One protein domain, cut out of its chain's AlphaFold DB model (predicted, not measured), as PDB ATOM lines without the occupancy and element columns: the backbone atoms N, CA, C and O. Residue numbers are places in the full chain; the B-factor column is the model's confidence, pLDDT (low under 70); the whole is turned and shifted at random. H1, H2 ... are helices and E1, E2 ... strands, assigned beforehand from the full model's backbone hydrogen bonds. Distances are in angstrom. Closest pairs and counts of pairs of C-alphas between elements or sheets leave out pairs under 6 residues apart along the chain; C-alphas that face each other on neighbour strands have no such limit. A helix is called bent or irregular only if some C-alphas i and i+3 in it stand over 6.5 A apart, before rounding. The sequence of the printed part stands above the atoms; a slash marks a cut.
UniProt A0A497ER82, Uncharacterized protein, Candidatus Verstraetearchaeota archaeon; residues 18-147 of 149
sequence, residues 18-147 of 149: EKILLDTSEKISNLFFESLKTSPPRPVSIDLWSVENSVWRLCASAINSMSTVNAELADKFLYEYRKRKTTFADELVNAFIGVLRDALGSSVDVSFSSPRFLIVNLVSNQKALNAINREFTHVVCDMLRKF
ATOM      1  N   GLU A  18     -38.835  19.816 -10.545       95.38
ATOM      2  CA  GLU A  18     -38.309  18.864 -11.535       95.38
ATOM      3  C   GLU A  18     -37.942  19.540 -12.861       95.38
ATOM      4  O   GLU A  18     -36.901  19.238 -13.447       95.38
ATOM      5  N   LYS A  19     -38.746  20.511 -13.311       96.44
ATOM      6  CA  LYS A  19     -38.423  21.307 -14.500       96.44
ATOM      7  C   LYS A  19     -37.131  22.105 -14.314       96.44
ATOM      8  O   LYS A  19     -36.299  22.126 -15.215       96.44
ATOM      9  N   ILE A  20     -36.934  22.728 -13.150       97.38
ATOM     10  CA  ILE A  20     -35.703  23.475 -12.850       97.38
ATOM     11  C   ILE A  20     -34.486  22.541 -12.852       97.38
ATOM     12  O   ILE A  20     -33.439  22.904 -13.398       97.38
ATOM     13  N   LEU A  21     -34.610  21.343 -12.273       97.38
ATOM     14  CA  LEU A  21     -33.537  20.344 -12.272       97.38
ATOM     15  C   LEU A  21     -33.201  19.880 -13.692       97.38
ATOM     16  O   LEU A  21     -32.023  19.861 -14.052       97.38
ATOM     17  N   LEU A  22     -34.215  19.589 -14.511       97.50
ATOM     18  CA  LEU A  22     -34.029  19.185 -15.903       97.50
ATOM     19  C   LEU A  22     -33.349  20.292 -16.721       97.50
ATOM     20  O   LEU A  22     -32.290  20.047 -17.300       97.50
ATOM     21  N   ASP A  23     -33.868  21.521 -16.683       97.81
ATOM     22  CA  ASP A  23     -33.286  22.674 -17.389       97.81
ATOM     23  C   ASP A  23     -31.826  22.925 -16.961       97.81
ATOM     24  O   ASP A  23     -30.975  23.333 -17.759       97.81
ATOM     25  N   THR A  24     -31.515  22.703 -15.682       98.06
ATOM     26  CA  THR A  24     -30.152  22.838 -15.148       98.06
ATOM     27  C   THR A  24     -29.252  21.708 -15.636       98.06
ATOM     28  O   THR A  24     -28.117  21.966 -16.043       98.06
ATOM     29  N   SER A  25     -29.754  20.471 -15.646       98.12
ATOM     30  CA  SER A  25     -29.018  19.298 -16.119       98.12
ATOM     31  C   SER A  25     -28.647  19.405 -17.600       98.12
ATOM     32  O   SER A  25     -27.504  19.125 -17.956       98.12
ATOM     33  N   GLU A  26     -29.546  19.922 -18.444       97.88
ATOM     34  CA  GLU A  26     -29.280  20.161 -19.867       97.88
ATOM     35  C   GLU A  26     -28.152  21.178 -20.059       97.88
ATOM     36  O   GLU A  26     -27.230  20.964 -20.854       97.88
ATOM     37  N   LYS A  27     -28.190  22.283 -19.305       97.88
ATOM     38  CA  LYS A  27     -27.148  23.318 -19.352       97.88
ATOM     39  C   LYS A  27     -25.797  22.769 -18.912       97.88
ATOM     40  O   LYS A  27     -24.807  23.047 -19.581       97.88
ATOM     41  N   ILE A  28     -25.756  21.981 -17.834       97.06
ATOM     42  CA  ILE A  28     -24.524  21.328 -17.368       97.06
ATOM     43  C   ILE A  28     -24.007  20.358 -18.431       97.06
ATOM     44  O   ILE A  28     -22.839  20.436 -18.795       97.06
ATOM     45  N   SER A  29     -24.866  19.489 -18.966       96.56
ATOM     46  CA  SER A  29     -24.498  18.509 -19.992       96.56
ATOM     47  C   SER A  29     -23.878  19.182 -21.219       96.56
ATOM     48  O   SER A  29     -22.827  18.768 -21.714       96.56
ATOM     49  N   ASN A  30     -24.465  20.293 -21.666       94.56
ATOM     50  CA  ASN A  30     -23.959  21.037 -22.814       94.56
ATOM     51  C   ASN A  30     -22.551  21.618 -22.595       94.56
ATOM     52  O   ASN A  30     -21.806  21.671 -23.570       94.56
ATOM     53  N   LEU A  31     -22.136  21.936 -21.357       93.56
ATOM     54  CA  LEU A  31     -20.759  22.381 -21.068       93.56
ATOM     55  C   LEU A  31     -19.703  21.359 -21.522       93.56
ATOM     56  O   LEU A  31     -18.605  21.745 -21.909       93.56
ATOM     57  N   PHE A  32     -20.030  20.065 -21.484       92.44
ATOM     58  CA  PHE A  32     -19.118  18.989 -21.876       92.44
ATOM     59  C   PHE A  32     -19.202  18.664 -23.372       92.44
ATOM     60  O   PHE A  32     -18.201  18.316 -23.997       92.44
ATOM     61  N   PHE A  33     -20.397  18.762 -23.964       90.19
ATOM     62  CA  PHE A  33     -20.650  18.303 -25.335       90.19
ATOM     63  C   PHE A  33     -20.548  19.391 -26.409       90.19
ATOM     64  O   PHE A  33     -20.422  19.051 -27.587       90.19
ATOM     65  N   GLU A  34     -20.603  20.677 -26.059       86.25
ATOM     66  CA  GLU A  34     -20.570  21.779 -27.033       86.25
ATOM     67  C   GLU A  34     -19.295  21.751 -27.894       86.25
ATOM     68  O   GLU A  34     -19.359  21.795 -29.127       86.25
ATOM     69  N   SER A  35     -18.134  21.555 -27.267       80.50
ATOM     70  CA  SER A  35     -16.850  21.458 -27.973       80.50
ATOM     71  C   SER A  35     -16.695  20.155 -28.772       80.50
ATOM     72  O   SER A  35     -16.058  20.149 -29.824       80.50
ATOM     73  N   LEU A  36     -17.326  19.058 -28.337       82.94
ATOM     74  CA  LEU A  36     -17.304  17.777 -29.062       82.94
ATOM     75  C   LEU A  36     -18.100  17.827 -30.370       82.94
ATOM     76  O   LEU A  36     -17.740  17.169 -31.346       82.94
ATOM     77  N   LYS A  37     -19.185  18.609 -30.401       76.12
ATOM     78  CA  LYS A  37     -20.058  18.747 -31.578       76.12
ATOM     79  C   LYS A  37     -19.434  19.594 -32.691       76.12
ATOM     80  O   LYS A  37     -19.845  19.464 -33.840       76.12
ATOM     81  N   THR A  38     -18.463  20.450 -32.369       68.69
ATOM     82  CA  THR A  38     -17.935  21.475 -33.287       68.69
ATOM     83  C   THR A  38     -16.553  21.164 -33.869       68.69
ATOM     84  O   THR A  38     -16.176  21.800 -34.850       68.69
ATOM     85  N   SER A  39     -15.787  20.207 -33.324       60.53
ATOM     86  CA  SER A  39     -14.398  19.945 -33.765       60.53
ATOM     87  C   SER A  39     -13.972  18.479 -33.996       60.53
ATOM     88  O   SER A  39     -13.013  18.020 -33.376       60.53
ATOM     89  N   PRO A  40     -14.555  17.732 -34.952       61.81
ATOM     90  CA  PRO A  40     -13.913  16.484 -35.410       61.81
ATOM     91  C   PRO A  40     -13.112  16.661 -36.714       61.81
ATOM     92  O   PRO A  40     -13.544  17.422 -37.581       61.81
ATOM     93  N   PRO A  41     -11.969  15.961 -36.893       59.47
ATOM     94  CA  PRO A  41     -11.436  14.862 -36.079       59.47
ATOM     95  C   PRO A  41     -10.252  15.312 -35.201       59.47
ATOM     96  O   PRO A  41      -9.142  14.797 -35.334       59.47
ATOM     97  N   ARG A  42     -10.436  16.334 -34.355       73.00
ATOM     98  CA  ARG A  42      -9.372  16.809 -33.460       73.00
ATOM     99  C   ARG A  42      -9.677  16.419 -32.015       73.00
ATOM    100  O   ARG A  42     -10.841  16.462 -31.622       73.00
ATOM    101  N   PRO A  43      -8.650  16.082 -31.216       86.06
ATOM    102  CA  PRO A  43      -8.813  15.983 -29.776       86.06
ATOM    103  C   PRO A  43      -9.378  17.290 -29.218       86.06
ATOM    104  O   PRO A  43      -8.898  18.379 -29.547       86.06
ATOM    105  N   VAL A  44     -10.398  17.176 -28.376       89.31
ATOM    106  CA  VAL A  44     -11.032  18.298 -27.689       89.31
ATOM    107  C   VAL A  44     -10.464  18.381 -26.283       89.31
ATOM    108  O   VAL A  44     -10.441  17.388 -25.561       89.31
ATOM    109  N   SER A  45     -10.010  19.572 -25.903       90.88
ATOM    110  CA  SER A  45      -9.582  19.868 -24.538       90.88
ATOM    111  C   SER A  45     -10.728  20.519 -23.773       90.88
ATOM    112  O   SER A  45     -11.281  21.519 -24.231       90.88
ATOM    113  N   ILE A  46     -11.071  19.959 -22.619       91.75
ATOM    114  CA  ILE A  46     -12.072  20.483 -21.691       91.75
ATOM    115  C   ILE A  46     -11.336  21.006 -20.455       91.75
ATOM    116  O   ILE A  46     -10.630  20.255 -19.777       91.75
ATOM    117  N   ASP A  47     -11.502  22.298 -20.170       92.06
ATOM    118  CA  ASP A  47     -10.984  22.945 -18.961       92.06
ATOM    119  C   ASP A  47     -11.915  22.677 -17.771       92.06
ATOM    120  O   ASP A  47     -13.015  23.234 -17.678       92.06
ATOM    121  N   LEU A  48     -11.452  21.844 -16.842       91.25
ATOM    122  CA  LEU A  48     -12.227  21.413 -15.681       91.25
ATOM    123  C   LEU A  48     -12.500  22.556 -14.699       91.25
ATOM    124  O   LEU A  48     -13.554  22.574 -14.067       91.25
ATOM    125  N   TRP A  49     -11.619  23.558 -14.624       91.81
ATOM    126  CA  TRP A  49     -11.843  24.739 -13.785       91.81
ATOM    127  C   TRP A  49     -12.975  25.610 -14.339       91.81
ATOM    128  O   TRP A  49     -13.830  26.112 -13.602       91.81
ATOM    129  N   SER A  50     -13.011  25.787 -15.661       91.69
ATOM    130  CA  SER A  50     -14.102  26.502 -16.331       91.69
ATOM    131  C   SER A  50     -15.437  25.764 -16.197       91.69
ATOM    132  O   SER A  50     -16.477  26.406 -15.989       91.69
ATOM    133  N   VAL A  51     -15.413  24.427 -16.256       92.31
ATOM    134  CA  VAL A  51     -16.581  23.577 -15.987       92.31
ATOM    135  C   VAL A  51     -17.054  23.757 -14.546       92.31
ATOM    136  O   VAL A  51     -18.216  24.102 -14.350       92.31
ATOM    137  N   GLU A  52     -16.177  23.620 -13.548       92.94
ATOM    138  CA  GLU A  52     -16.520  23.763 -12.125       92.94
ATOM    139  C   GLU A  52     -17.192  25.114 -11.831       92.94
ATOM    140  O   GLU A  52     -18.279  25.172 -11.247       92.94
ATOM    141  N   ASN A  53     -16.604  26.215 -12.310       93.69
ATOM    142  CA  ASN A  53     -17.172  27.553 -12.126       93.69
ATOM    143  C   ASN A  53     -18.539  27.717 -12.805       93.69
ATOM    144  O   ASN A  53     -19.422  28.419 -12.301       93.69
ATOM    145  N   SER A  54     -18.728  27.094 -13.966       95.31
ATOM    146  CA  SER A  54     -19.991  27.158 -14.701       95.31
ATOM    147  C   SER A  54     -21.069  26.305 -14.039       95.31
ATOM    148  O   SER A  54     -22.180  26.797 -13.846       95.31
ATOM    149  N   VAL A  55     -20.730  25.099 -13.576       95.44
ATOM    150  CA  VAL A  55     -21.607  24.244 -12.762       95.44
ATOM    151  C   VAL A  55     -22.041  24.976 -11.496       95.44
ATOM    152  O   VAL A  55     -23.230  24.992 -11.181       95.44
ATOM    153  N   TRP A  56     -21.121  25.664 -10.810       94.31
ATOM    154  CA  TRP A  56     -21.460  26.448  -9.623       94.31
ATOM    155  C   TRP A  56     -22.478  27.554  -9.908       94.31
ATOM    156  O   TRP A  56     -23.455  27.684  -9.167       94.31
ATOM    157  N   ARG A  57     -22.303  28.309 -10.998       95.94
ATOM    158  CA  ARG A  57     -23.268  29.344 -11.408       95.94
ATOM    159  C   ARG A  57     -24.629  28.754 -11.774       95.94
ATOM    160  O   ARG A  57     -25.654  29.320 -11.399       95.94
ATOM    161  N   LEU A  58     -24.644  27.623 -12.477       97.25
ATOM    162  CA  LEU A  58     -25.876  26.932 -12.856       97.25
ATOM    163  C   LEU A  58     -26.635  26.429 -11.624       97.25
ATOM    164  O   LEU A  58     -27.828  26.695 -11.506       97.25
ATOM    165  N   CYS A  59     -25.941  25.813 -10.663       96.50
ATOM    166  CA  CYS A  59     -26.544  25.369  -9.406       96.50
ATOM    167  C   CYS A  59     -27.070  26.550  -8.575       96.50
ATOM    168  O   CYS A  59     -28.181  26.487  -8.061       96.50
ATOM    169  N   ALA A  60     -26.324  27.655  -8.483       96.25
ATOM    170  CA  ALA A  60     -26.792  28.859  -7.790       96.25
ATOM    171  C   ALA A  60     -28.062  29.447  -8.436       96.25
ATOM    172  O   ALA A  60     -28.996  29.835  -7.736       96.25
ATOM    173  N   SER A  61     -28.125  29.469  -9.770       97.44
ATOM    174  CA  SER A  61     -29.319  29.893 -10.512       97.44
ATOM    175  C   SER A  61     -30.514  28.963 -10.274       97.44
ATOM    176  O   SER A  61     -31.637  29.430 -10.067       97.44
ATOM    177  N   ALA A  62     -30.267  27.650 -10.238       96.94
ATOM    178  CA  ALA A  62     -31.280  26.647  -9.938       96.94
ATOM    179  C   ALA A  62     -31.851  26.838  -8.526       96.94
ATOM    180  O   ALA A  62     -33.066  26.867  -8.368       96.94
ATOM    181  N   ILE A  63     -30.997  27.058  -7.521       96.88
ATOM    182  CA  ILE A  63     -31.404  27.338  -6.132       96.88
ATOM    183  C   ILE A  63     -32.280  28.594  -6.060       96.88
ATOM    184  O   ILE A  63     -33.337  28.563  -5.437       96.88
ATOM    185  N   ASN A  64     -31.889  29.677  -6.738       96.38
ATOM    186  CA  ASN A  64     -32.681  30.911  -6.773       96.38
ATOM    187  C   ASN A  64     -34.036  30.725  -7.468       96.38
ATOM    188  O   ASN A  64     -35.014  31.358  -7.093       96.38
ATOM    189  N   SER A  65     -34.097  29.874  -8.494       96.19
ATOM    190  CA  SER A  65     -35.353  29.556  -9.181       96.19
ATOM    191  C   SER A  65     -36.226  28.621  -8.343       96.19
ATOM    192  O   SER A  65     -37.441  28.760  -8.335       96.19
ATOM    193  N   MET A  66     -35.622  27.684  -7.607       95.56
ATOM    194  CA  MET A  66     -36.342  26.805  -6.688       95.56
ATOM    195  C   MET A  66     -36.875  27.579  -5.489       95.56
ATOM    196  O   MET A  66     -37.986  27.299  -5.067       95.56
ATOM    197  N   SER A  67     -36.162  28.577  -4.964       94.19
ATOM    198  CA  SER A  67     -36.602  29.306  -3.766       94.19
ATOM    199  C   SER A  67     -37.893  30.105  -3.968       94.19
ATOM    200  O   SER A  67     -38.619  30.341  -3.002       94.19
ATOM    201  N   THR A  68     -38.227  30.475  -5.209       91.81
ATOM    202  CA  THR A  68     -39.501  31.136  -5.545       91.81
ATOM    203  C   THR A  68     -40.683  30.165  -5.611       91.81
ATOM    204  O   THR A  68     -41.830  30.590  -5.479       91.81
ATOM    205  N   VAL A  69     -40.404  28.871  -5.784       92.81
ATOM    206  CA  VAL A  69     -41.384  27.789  -5.950       92.81
ATOM    207  C   VAL A  69     -41.534  26.979  -4.655       92.81
ATOM    208  O   VAL A  69     -42.644  26.768  -4.166       92.81
ATOM    209  N   ASN A  70     -40.410  26.544  -4.085       93.06
ATOM    210  CA  ASN A  70     -40.271  25.763  -2.862       93.06
ATOM    211  C   ASN A  70     -38.976  26.140  -2.114       93.06
ATOM    212  O   ASN A  70     -37.893  25.632  -2.413       93.06
ATOM    213  N   ALA A  71     -39.095  27.015  -1.115       93.00
ATOM    214  CA  ALA A  71     -37.956  27.472  -0.318       93.00
ATOM    215  C   ALA A  71     -37.273  26.342   0.477       93.00
ATOM    216  O   ALA A  71     -36.051  26.313   0.555       93.00
ATOM    217  N   GLU A  72     -38.038  25.382   1.003       94.00
ATOM    218  CA  GLU A  72     -37.491  24.271   1.794       94.00
ATOM    219  C   GLU A  72     -36.585  23.369   0.947       94.00
ATOM    220  O   GLU A  72     -35.458  23.058   1.339       94.00
ATOM    221  N   LEU A  73     -37.036  23.002  -0.257       94.69
ATOM    222  CA  LEU A  73     -36.215  22.221  -1.184       94.69
ATOM    223  C   LEU A  73     -35.012  23.017  -1.699       94.69
ATOM    224  O   LEU A  73     -33.950  22.435  -1.902       94.69
ATOM    225  N   ALA A  74     -35.143  24.335  -1.874       95.25
ATOM    226  CA  ALA A  74     -34.022  25.189  -2.257       95.25
ATOM    227  C   ALA A  74     -32.934  25.239  -1.169       95.25
ATOM    228  O   ALA A  74     -31.746  25.129  -1.486       95.25
ATOM    229  N   ASP A  75     -33.327  25.350   0.103       95.88
ATOM    230  CA  ASP A  75     -32.402  25.332   1.242       95.88
ATOM    231  C   ASP A  75     -31.713  23.972   1.382       95.88
ATOM    232  O   ASP A  75     -30.493  23.907   1.575       95.88
ATOM    233  N   LYS A  76     -32.466  22.879   1.209       96.00
ATOM    234  CA  LYS A  76     -31.921  21.515   1.194       96.00
ATOM    235  C   LYS A  76     -30.918  21.322   0.060       96.00
ATOM    236  O   LYS A  76     -29.800  20.860   0.304       96.00
ATOM    237  N   PHE A  77     -31.268  21.772  -1.146       96.62
ATOM    238  CA  PHE A  77     -30.367  21.738  -2.292       96.62
ATOM    239  C   PHE A  77     -29.081  22.502  -1.983       96.62
ATOM    240  O   PHE A  77     -27.981  21.987  -2.188       96.62
ATOM    241  N   LEU A  78     -29.199  23.735  -1.483       96.25
ATOM    242  CA  LEU A  78     -28.054  24.578  -1.147       96.25
ATOM    243  C   LEU A  78     -27.145  23.910  -0.109       96.25
ATOM    244  O   LEU A  78     -25.919  23.974  -0.243       96.25
ATOM    245  N   TYR A  79     -27.730  23.289   0.914       95.81
ATOM    246  CA  TYR A  79     -26.999  22.579   1.956       95.81
ATOM    247  C   TYR A  79     -26.197  21.399   1.388       95.81
ATOM    248  O   TYR A  79     -24.971  21.357   1.548       95.81
ATOM    249  N   GLU A  80     -26.855  20.488   0.667       94.88
ATOM    250  CA  GLU A  80     -26.200  19.305   0.096       94.88
ATOM    251  C   GLU A  80     -25.161  19.683  -0.965       94.88
ATOM    252  O   GLU A  80     -24.043  19.155  -0.975       94.88
ATOM    253  N   TYR A  81     -25.470  20.671  -1.808       94.06
ATOM    254  CA  TYR A  81     -24.526  21.167  -2.799       94.06
ATOM    255  C   TYR A  81     -23.280  21.778  -2.146       94.06
ATOM    256  O   TYR A  81     -22.162  21.502  -2.575       94.06
ATOM    257  N   ARG A  82     -23.425  22.565  -1.069       93.25
ATOM    258  CA  ARG A  82     -22.273  23.129  -0.338       93.25
ATOM    259  C   ARG A  82     -21.384  22.048   0.265       93.25
ATOM    260  O   ARG A  82     -20.164  22.188   0.206       93.25
ATOM    261  N   LYS A  83     -21.976  20.977   0.795       93.19
ATOM    262  CA  LYS A  83     -21.246  19.833   1.358       93.19
ATOM    263  C   LYS A  83     -20.417  19.092   0.305       93.19
ATOM    264  O   LYS A  83     -19.348  18.582   0.625       93.19
ATOM    265  N   ARG A  84     -20.895  19.050  -0.942       89.56
ATOM    266  CA  ARG A  84     -20.262  18.322  -2.059       89.56
ATOM    267  C   ARG A  84     -19.592  19.235  -3.082       89.56
ATOM    268  O   ARG A  84     -19.121  18.755  -4.106       89.56
ATOM    269  N   LYS A  85     -19.511  20.543  -2.816       80.88
ATOM    270  CA  LYS A  85     -19.057  21.553  -3.785       80.88
ATOM    271  C   LYS A  85     -17.702  21.205  -4.402       80.88
ATOM    272  O   LYS A  85     -17.529  21.376  -5.599       80.88
ATOM    273  N   THR A  86     -16.772  20.708  -3.590       80.69
ATOM    274  CA  THR A  86     -15.403  20.384  -4.017       80.69
ATOM    275  C   THR A  86     -15.288  19.073  -4.788       80.69
ATOM    276  O   THR A  86     -14.260  18.854  -5.405       80.69
ATOM    277  N   THR A  87     -16.289  18.187  -4.730       89.00
ATOM    278  CA  THR A  87     -16.241  16.860  -5.376       89.00
ATOM    279  C   THR A  87     -17.254  16.712  -6.503       89.00
ATOM    280  O   THR A  87     -17.114  15.832  -7.343       89.00
ATOM    281  N   PHE A  88     -18.283  17.560  -6.555       93.25
ATOM    282  CA  PHE A  88     -19.376  17.413  -7.510       93.25
ATOM    283  C   PHE A  88     -18.924  17.568  -8.967       93.25
ATOM    284  O   PHE A  88     -19.376  16.821  -9.829       93.25
ATOM    285  N   ALA A  89     -18.004  18.496  -9.246       91.88
ATOM    286  CA  ALA A  89     -17.436  18.642 -10.585       91.88
ATOM    287  C   ALA A  89     -16.669  17.380 -11.016       91.88
ATOM    288  O   ALA A  89     -16.867  16.900 -12.130       91.88
ATOM    289  N   ASP A  90     -15.876  16.791 -10.119       91.69
ATOM    290  CA  ASP A  90     -15.154  15.544 -10.391       91.69
ATOM    291  C   ASP A  90     -16.111  14.368 -10.616       91.69
ATOM    292  O   ASP A  90     -15.899  13.539 -11.502       91.69
ATOM    293  N   GLU A  91     -17.200  14.287  -9.849       95.00
ATOM    294  CA  GLU A  91     -18.245  13.283 -10.058       95.00
ATOM    295  C   GLU A  91     -18.907  13.430 -11.435       95.00
ATOM    296  O   GLU A  91     -19.109  12.426 -12.119       95.00
ATOM    297  N   LEU A  92     -19.198  14.663 -11.867       96.19
ATOM    298  CA  LEU A  92     -19.734  14.942 -13.202       96.19
ATOM    299  C   LEU A  92     -18.749  14.535 -14.301       96.19
ATOM    300  O   LEU A  92     -19.159  13.932 -15.289       96.19
ATOM    301  N   VAL A  93     -17.457  14.822 -14.121       95.06
ATOM    302  CA  VAL A  93     -16.399  14.404 -15.052       95.06
ATOM    303  C   VAL A  93     -16.346  12.882 -15.148       95.06
ATOM    304  O   VAL A  93     -16.361  12.339 -16.249       95.06
ATOM    305  N   ASN A  94     -16.344  12.174 -14.019       95.62
ATOM    306  CA  ASN A  94     -16.327  10.711 -14.012       95.62
ATOM    307  C   ASN A  94     -17.575  10.116 -14.681       95.62
ATOM    308  O   ASN A  94     -17.452   9.192 -15.487       95.62
ATOM    309  N   ALA A  95     -18.758  10.670 -14.404       96.94
ATOM    310  CA  ALA A  95     -20.005  10.264 -15.049       96.94
ATOM    311  C   ALA A  95     -19.967  10.509 -16.566       96.94
ATOM    312  O   ALA A  95     -20.346   9.634 -17.342       96.94
ATOM    313  N   PHE A  96     -19.446  11.657 -16.999       96.44
ATOM    314  CA  PHE A  96     -19.266  11.989 -18.410       96.44
ATOM    315  C   PHE A  96     -18.338  10.996 -19.123       96.44
ATOM    316  O   PHE A  96     -18.672  10.496 -20.199       96.44
ATOM    317  N   ILE A  97     -17.194  10.669 -18.510       95.00
ATOM    318  CA  ILE A  97     -16.251   9.674 -19.041       95.00
ATOM    319  C   ILE A  97     -16.920   8.301 -19.140       95.00
ATOM    320  O   ILE A  97     -16.753   7.623 -20.155       95.00
ATOM    321  N   GLY A  98     -17.677   7.904 -18.111       95.50
ATOM    322  CA  GLY A  98     -18.445   6.659 -18.094       95.50
ATOM    323  C   GLY A  98     -19.425   6.583 -19.261       95.50
ATOM    324  O   GLY A  98     -19.299   5.702 -20.103       95.50
ATOM    325  N   VAL A  99     -20.303   7.581 -19.393       95.31
ATOM    326  CA  VAL A  99     -21.313   7.637 -20.463       95.31
ATOM    327  C   VAL A  99     -20.678   7.626 -21.860       95.31
ATOM    328  O   VAL A  99     -21.178   6.958 -22.767       95.31
ATOM    329  N   LEU A 100     -19.549   8.319 -22.057       92.81
ATOM    330  CA  LEU A 100     -18.819   8.266 -23.327       92.81
ATOM    331  C   LEU A 100     -18.263   6.870 -23.624       92.81
ATOM    332  O   LEU A 100     -18.411   6.386 -24.748       92.81
ATOM    333  N   ARG A 101     -17.607   6.237 -22.648       92.31
ATOM    334  CA  ARG A 101     -16.992   4.912 -22.818       92.31
ATOM    335  C   ARG A 101     -18.037   3.820 -23.004       92.31
ATOM    336  O   ARG A 101     -17.833   2.958 -23.853       92.31
ATOM    337  N   ASP A 102     -19.158   3.895 -22.298       93.06
ATOM    338  CA  ASP A 102     -20.258   2.939 -22.431       93.06
ATOM    339  C   ASP A 102     -20.890   3.010 -23.827       93.06
ATOM    340  O   ASP A 102     -21.190   1.984 -24.436       93.06
ATOM    341  N   ALA A 103     -21.041   4.218 -24.375       90.88
ATOM    342  CA  ALA A 103     -21.665   4.409 -25.679       90.88
ATOM    343  C   ALA A 103     -20.720   4.177 -26.871       90.88
ATOM    344  O   ALA A 103     -21.167   3.738 -27.933       90.88
ATOM    345  N   LEU A 104     -19.435   4.525 -26.743       88.88
ATOM    346  CA  LEU A 104     -18.482   4.534 -27.863       88.88
ATOM    347  C   LEU A 104     -17.403   3.449 -27.768       88.88
ATOM    348  O   LEU A 104     -16.724   3.182 -28.767       88.88
ATOM    349  N   GLY A 105     -17.234   2.814 -26.607       87.25
ATOM    350  CA  GLY A 105     -16.235   1.776 -26.371       87.25
ATOM    351  C   GLY A 105     -14.827   2.234 -26.753       87.25
ATOM    352  O   GLY A 105     -14.363   3.293 -26.341       87.25
ATOM    353  N   SER A 106     -14.161   1.458 -27.608       85.62
ATOM    354  CA  SER A 106     -12.817   1.762 -28.120       85.62
ATOM    355  C   SER A 106     -12.762   2.927 -29.120       85.62
ATOM    356  O   SER A 106     -11.684   3.256 -29.606       85.62
ATOM    357  N   SER A 107     -13.902   3.533 -29.473       86.62
ATOM    358  CA  SER A 107     -13.975   4.663 -30.419       86.62
ATOM    359  C   SER A 107     -13.801   6.028 -29.745       86.62
ATOM    360  O   SER A 107     -13.873   7.059 -30.422       86.62
ATOM    361  N   VAL A 108     -13.599   6.043 -28.426       88.75
ATOM    362  CA  VAL A 108     -13.258   7.231 -27.649       88.75
ATOM    363  C   VAL A 108     -12.007   6.954 -26.829       88.75
ATOM    364  O   VAL A 108     -11.922   5.959 -26.112       88.75
ATOM    365  N   ASP A 109     -11.039   7.855 -26.924       90.50
ATOM    366  CA  ASP A 109      -9.909   7.902 -26.007       90.50
ATOM    367  C   ASP A 109     -10.061   9.121 -25.099       90.50
ATOM    368  O   ASP A 109     -10.384  10.222 -25.554       90.50
ATOM    369  N   VAL A 110      -9.877   8.902 -23.800       92.06
ATOM    370  CA  VAL A 110     -10.007   9.945 -22.786       92.06
ATOM    371  C   VAL A 110      -8.800   9.895 -21.878       92.06
ATOM    372  O   VAL A 110      -8.561   8.888 -21.206       92.06
ATOM    373  N   SER A 111      -8.079  11.008 -21.823       92.88
ATOM    374  CA  SER A 111      -6.875  11.157 -21.018       92.88
ATOM    375  C   SER A 111      -6.851  12.508 -20.315       92.88
ATOM    376  O   SER A 111      -7.544  13.448 -20.697       92.88
ATOM    377  N   PHE A 112      -6.043  12.610 -19.266       91.81
ATOM    378  CA  PHE A 112      -5.774  13.874 -18.594       91.81
ATOM    379  C   PHE A 112      -4.406  14.370 -19.046       91.81
ATOM    380  O   PHE A 112      -3.404  13.685 -18.847       91.81
ATOM    381  N   SER A 113      -4.349  15.562 -19.641       89.31
ATOM    382  CA  SER A 113      -3.062  16.213 -19.936       89.31
ATOM    383  C   SER A 113      -2.482  16.904 -18.697       89.31
ATOM    384  O   SER A 113      -1.279  17.133 -18.607       89.31
ATOM    385  N   SER A 114      -3.337  17.222 -17.723       88.44
ATOM    386  CA  SER A 114      -2.998  17.690 -16.378       88.44
ATOM    387  C   SER A 114      -4.213  17.489 -15.457       88.44
ATOM    388  O   SER A 114      -5.303  17.220 -15.966       88.44
ATOM    389  N   PRO A 115      -4.104  17.723 -14.134       85.88
ATOM    390  CA  PRO A 115      -5.270  17.712 -13.244       85.88
ATOM    391  C   PRO A 115      -6.387  18.698 -13.633       85.88
ATOM    392  O   PRO A 115      -7.490  18.595 -13.119       85.88
ATOM    393  N   ARG A 116      -6.110  19.673 -14.512       87.94
ATOM    394  CA  ARG A 116      -7.065  20.714 -14.932       87.94
ATOM    395  C   ARG A 116      -7.676  20.492 -16.311       87.94
ATOM    396  O   ARG A 116      -8.644  21.164 -16.643       87.94
ATOM    397  N   PHE A 117      -7.108  19.602 -17.119       91.56
ATOM    398  CA  PHE A 117      -7.477  19.472 -18.525       91.56
ATOM    399  C   PHE A 117      -7.763  18.018 -18.881       91.56
ATOM    400  O   PHE A 117      -6.886  17.155 -18.783       91.56
ATOM    401  N   LEU A 118      -8.991  17.787 -19.340       93.75
ATOM    402  CA  LEU A 118      -9.449  16.519 -19.888       93.75
ATOM    403  C   LEU A 118      -9.360  16.573 -21.413       93.75
ATOM    404  O   LEU A 118      -9.913  17.475 -22.038       93.75
ATOM    405  N   ILE A 119      -8.679  15.607 -22.016       93.38
ATOM    406  CA  ILE A 119      -8.573  15.457 -23.464       93.38
ATOM    407  C   ILE A 119      -9.500  14.326 -23.901       93.38
ATOM    408  O   ILE A 119      -9.361  13.193 -23.444       93.38
ATOM    409  N   VAL A 120     -10.428  14.638 -24.804       92.00
ATOM    410  CA  VAL A 120     -11.358  13.679 -25.410       92.00
ATOM    411  C   VAL A 120     -11.049  13.573 -26.897       92.00
ATOM    412  O   VAL A 120     -11.155  14.551 -27.637       92.00
ATOM    413  N   ASN A 121     -10.679  12.381 -27.347       89.69
ATOM    414  CA  ASN A 121     -10.393  12.092 -28.743       89.69
ATOM    415  C   ASN A 121     -11.449  11.129 -29.304       89.69
ATOM    416  O   ASN A 121     -11.563   9.986 -28.862       89.69
ATOM    417  N   LEU A 122     -12.238  11.606 -30.268       84.94
ATOM    418  CA  LEU A 122     -13.313  10.844 -30.903       84.94
ATOM    419  C   LEU A 122     -12.835  10.303 -32.250       84.94
ATOM    420  O   LEU A 122     -12.524  11.078 -33.154       84.94
ATOM    421  N   VAL A 123     -12.825   8.978 -32.404       75.19
ATOM    422  CA  VAL A 123     -12.224   8.332 -33.577       75.19
ATOM    423  C   VAL A 123     -13.136   8.397 -34.811       75.19
ATOM    424  O   VAL A 123     -12.618   8.607 -35.905       75.19
ATOM    425  N   SER A 124     -14.472   8.264 -34.694       63.28
ATOM    426  CA  SER A 124     -15.326   8.265 -35.909       63.28
ATOM    427  C   SER A 124     -16.862   8.394 -35.775       63.28
ATOM    428  O   SER A 124     -17.559   8.092 -36.742       63.28
ATOM    429  N   ASN A 125     -17.466   8.879 -34.675       62.59
ATOM    430  CA  ASN A 125     -18.945   8.920 -34.593       62.59
ATOM    431  C   ASN A 125     -19.552  10.184 -33.957       62.59
ATOM    432  O   ASN A 125     -19.780  10.252 -32.753       62.59
ATOM    433  N   GLN A 126     -19.906  11.164 -34.796       65.06
ATOM    434  CA  GLN A 126     -20.653  12.363 -34.381       65.06
ATOM    435  C   GLN A 126     -22.158  12.119 -34.193       65.06
ATOM    436  O   GLN A 126     -22.790  12.788 -33.377       65.06
ATOM    437  N   LYS A 127     -22.758  11.183 -34.945       70.81
ATOM    438  CA  LYS A 127     -24.223  10.992 -34.965       70.81
ATOM    439  C   LYS A 127     -24.757  10.520 -33.611       70.81
ATOM    440  O   LYS A 127     -25.871  10.880 -33.241       70.81
ATOM    441  N   ALA A 128     -23.946   9.775 -32.860       83.00
ATOM    442  CA  ALA A 128     -24.291   9.311 -31.521       83.00
ATOM    443  C   ALA A 128     -24.202  10.411 -30.445       83.00
ATOM    444  O   ALA A 128     -24.903  10.313 -29.442       83.00
ATOM    445  N   LEU A 129     -23.424  11.487 -30.642       86.94
ATOM    446  CA  LEU A 129     -23.160  12.486 -29.590       86.94
ATOM    447  C   LEU A 129     -24.423  13.166 -29.055       86.94
ATOM    448  O   LEU A 129     -24.475  13.514 -27.882       86.94
ATOM    449  N   ASN A 130     -25.458  13.338 -29.881       89.00
ATOM    450  CA  ASN A 130     -26.730  13.895 -29.414       89.00
ATOM    451  C   ASN A 130     -27.483  12.936 -28.486       89.00
ATOM    452  O   ASN A 130     -28.072  13.389 -27.508       89.00
ATOM    453  N   ALA A 131     -27.464  11.633 -28.775       90.88
ATOM    454  CA  ALA A 131     -28.069  10.624 -27.908       90.88
ATOM    455  C   ALA A 131     -27.268  10.473 -26.605       90.88
ATOM    456  O   ALA A 131     -27.852  10.475 -25.530       90.88
ATOM    457  N   ILE A 132     -25.937  10.466 -26.701       93.50
ATOM    458  CA  ILE A 132     -25.034  10.406 -25.544       93.50
ATOM    459  C   ILE A 132     -25.209  11.646 -24.651       93.50
ATOM    460  O   ILE A 132     -25.280  11.519 -23.436       93.50
ATOM    461  N   ASN A 133     -25.356  12.842 -25.232       94.62
ATOM    462  CA  ASN A 133     -25.644  14.064 -24.474       94.62
ATOM    463  C   ASN A 133     -26.982  13.974 -23.723       94.62
ATOM    464  O   ASN A 133     -27.087  14.470 -22.608       94.62
ATOM    465  N   ARG A 134     -28.009  13.346 -24.316       95.00
ATOM    466  CA  ARG A 134     -29.295  13.121 -23.631       95.00
ATOM    467  C   ARG A 134     -29.145  12.148 -22.467       95.00
ATOM    468  O   ARG A 134     -29.646  12.437 -21.388       95.00
ATOM    469  N   GLU A 135     -28.417  11.053 -22.662       96.31
ATOM    470  CA  GLU A 135     -28.124  10.103 -21.584       96.31
ATOM    471  C   GLU A 135     -27.368  10.784 -20.441       96.31
ATOM    472  O   GLU A 135     -27.774  10.718 -19.284       96.31
ATOM    473  N   PHE A 136     -26.322  11.546 -20.769       97.56
ATOM    474  CA  PHE A 136     -25.575  12.297 -19.770       97.56
ATOM    475  C   PHE A 136     -26.455  13.332 -19.055       97.56
ATOM    476  O   PHE A 136     -26.377  13.456 -17.838       97.56
ATOM    477  N   THR A 137     -27.362  14.008 -19.767       97.94
ATOM    478  CA  THR A 137     -28.355  14.911 -19.157       97.94
ATOM    479  C   THR A 137     -29.206  14.187 -18.109       97.94
ATOM    480  O   THR A 137     -29.384  14.711 -17.010       97.94
ATOM    481  N   HIS A 138     -29.692  12.975 -18.400       97.56
ATOM    482  CA  HIS A 138     -30.455  12.179 -17.434       97.56
ATOM    483  C   HIS A 138     -29.621  11.820 -16.201       97.56
ATOM    484  O   HIS A 138     -30.082  12.036 -15.080       97.56
ATOM    485  N   VAL A 139     -28.371  11.388 -16.397       97.94
ATOM    486  CA  VAL A 139     -27.440  11.100 -15.294       97.94
ATOM    487  C   VAL A 139     -27.208  12.339 -14.425       97.94
ATOM    488  O   VAL A 139     -27.284  12.256 -13.199       97.94
ATOM    489  N   VAL A 140     -26.980  13.507 -15.032       98.00
ATOM    490  CA  VAL A 140     -26.821  14.769 -14.293       98.00
ATOM    491  C   VAL A 140     -28.097  15.114 -13.526       98.00
ATOM    492  O   VAL A 140     -28.019  15.508 -12.364       98.00
ATOM    493  N   CYS A 141     -29.270  14.948 -14.138       97.75
ATOM    494  CA  CYS A 141     -30.549  15.200 -13.479       97.75
ATOM    495  C   CYS A 141     -30.718  14.316 -12.233       97.75
ATOM    496  O   CYS A 141     -31.019  14.824 -11.153       97.75
ATOM    497  N   ASP A 142     -30.407  13.021 -12.332       97.56
ATOM    498  CA  ASP A 142     -30.443  12.095 -11.195       97.56
ATOM    499  C   ASP A 142     -29.428  12.454 -10.105       97.56
ATOM    500  O   ASP A 142     -29.707  12.307  -8.913       97.56
ATOM    501  N   MET A 143     -28.255  12.967 -10.482       97.00
ATOM    502  CA  MET A 143     -27.284  13.484  -9.519       97.00
ATOM    503  C   MET A 143     -27.812  14.719  -8.781       97.00
ATOM    504  O   MET A 143     -27.649  14.799  -7.563       97.00
ATOM    505  N   LEU A 144     -28.468  15.649  -9.482       96.69
ATOM    506  CA  LEU A 144     -29.054  16.853  -8.885       96.69
ATOM    507  C   LEU A 144     -30.265  16.533  -7.997       96.69
ATOM    508  O   LEU A 144     -30.418  17.138  -6.937       96.69
ATOM    509  N   ARG A 145     -31.091  15.544  -8.368       95.88
ATOM    510  CA  ARG A 145     -32.223  15.075  -7.546       95.88
ATOM    511  C   ARG A 145     -31.792  14.637  -6.151       95.88
ATOM    512  O   ARG A 145     -32.528  14.855  -5.191       95.88
ATOM    513  N   LYS A 146     -30.580  14.094  -6.000       94.69
ATOM    514  CA  LYS A 146     -30.030  13.714  -4.685       94.69
ATOM    515  C   LYS A 146     -29.862  14.899  -3.731       94.69
ATOM    516  O   LYS A 146     -29.744  14.673  -2.535       94.69
ATOM    517  N   PHE A 147     -29.842  16.137  -4.225       94.12
ATOM    518  CA  PHE A 147     -29.762  17.332  -3.379       94.12
ATOM    519  C   PHE A 147     -31.120  17.774  -2.827       94.12
ATOM    520  O   PHE A 147     -31.165  18.570  -1.896       94.12
TER     521      PHE A 147
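What this domain is: This is residues 18 to 147 of the 149 residues of an uncharacterized protein of Candidatus Verstraetearchaeota archaeon (UniProt A0A497ER82). Four helices, H1 to H4, form an up-and-down bundle, partly crossed, and a small sheet of three strands covers one end of it. The sheet packs on the last residues of H1 and on the second part of the kinked H3, while H2 reaches it with its first residues. The printed part has 130 residues, in the order H1, E1, H2, H3, E2, E3, H4; the sheet's order is E1, E3, E2, antiparallel, and the class is mostly helix. The whole is compact, with a radius of gyration of the C-alphas of 15.2 A, and elongated, spanning 46 by 29 by 21 A.

Where its parts are: H1, residues 18 to 38, begins at C-alpha 18 (-38.309, 18.864, -11.535) and is 29.9 A long; it has a kink of 48 degrees near residue 32 and is irregular, but only just, with C-alphas 32 and 35 7.0 A apart. E1 is residues 44 to 47, and H2, residues 48 to 67, measures 28.3 A. H3, residues 71 to 107, measures 44.7 A; it has a kink of 82 degrees near residue 86 and is irregular, with C-alphas 103 and 106 9.6 A apart. E2 is residues 108 to 114 and E3 residues 117 to 122. H4, residues 129 to 145, is 24.0 A long and ends at C-alpha 145 (-32.223, 15.075, -7.546).

How they stand to each other: In the bundle, each helix runs against the one before it. H1 touches H2 at a shallow tilt of 22 degrees, closest at the C-alphas of Ile 20 and Ala 62, 6.2 A. H2 and H3 form a helical hairpin at a steep tilt of 43 degrees; residues 73 to 89 of H3 touch H2, closest at the C-alphas of Ser 67 and Ala 74, 5.1 A. Residues 92 to 103 of H3 touch H4 at a shallow tilt of 30 degrees, closest at the C-alphas of Val 99 and Phe 136, 6.4 A. H4 touches H1, closest at the C-alphas of Cys 141 and Ser 25, 5.1 A. H2 and H4 are apart. H1 and H3 are on the same face of the sheet, two layers, H1 over E1 and H3 over E3 and E2; H2 only grazes it with residues 48 to 50. E1, H2, H3 and E2 form a split strand-helix-strand unit, two strands running the same way with E3 between them, and its crossover is right-handed. N 44 and O 120 of E1 and E3 are 2.8 A apart, and N 111 and O 119 of the hairpin E2 and E3 3.0 A, both within hydrogen-bond range. Every O i to N i+4 pair is within range in H2 and H4, 13 of 17 in H1 and 27 of 33 in H3.

The domain as a whole: The two C-alphas farthest apart, those of Pro 41 and Glu 72, are 46.9 A apart. The printed part has no cut and no long link. Mean pLDDT of the printed part is 91.0; residues 38 to 41 and 124 to 126 are under 70.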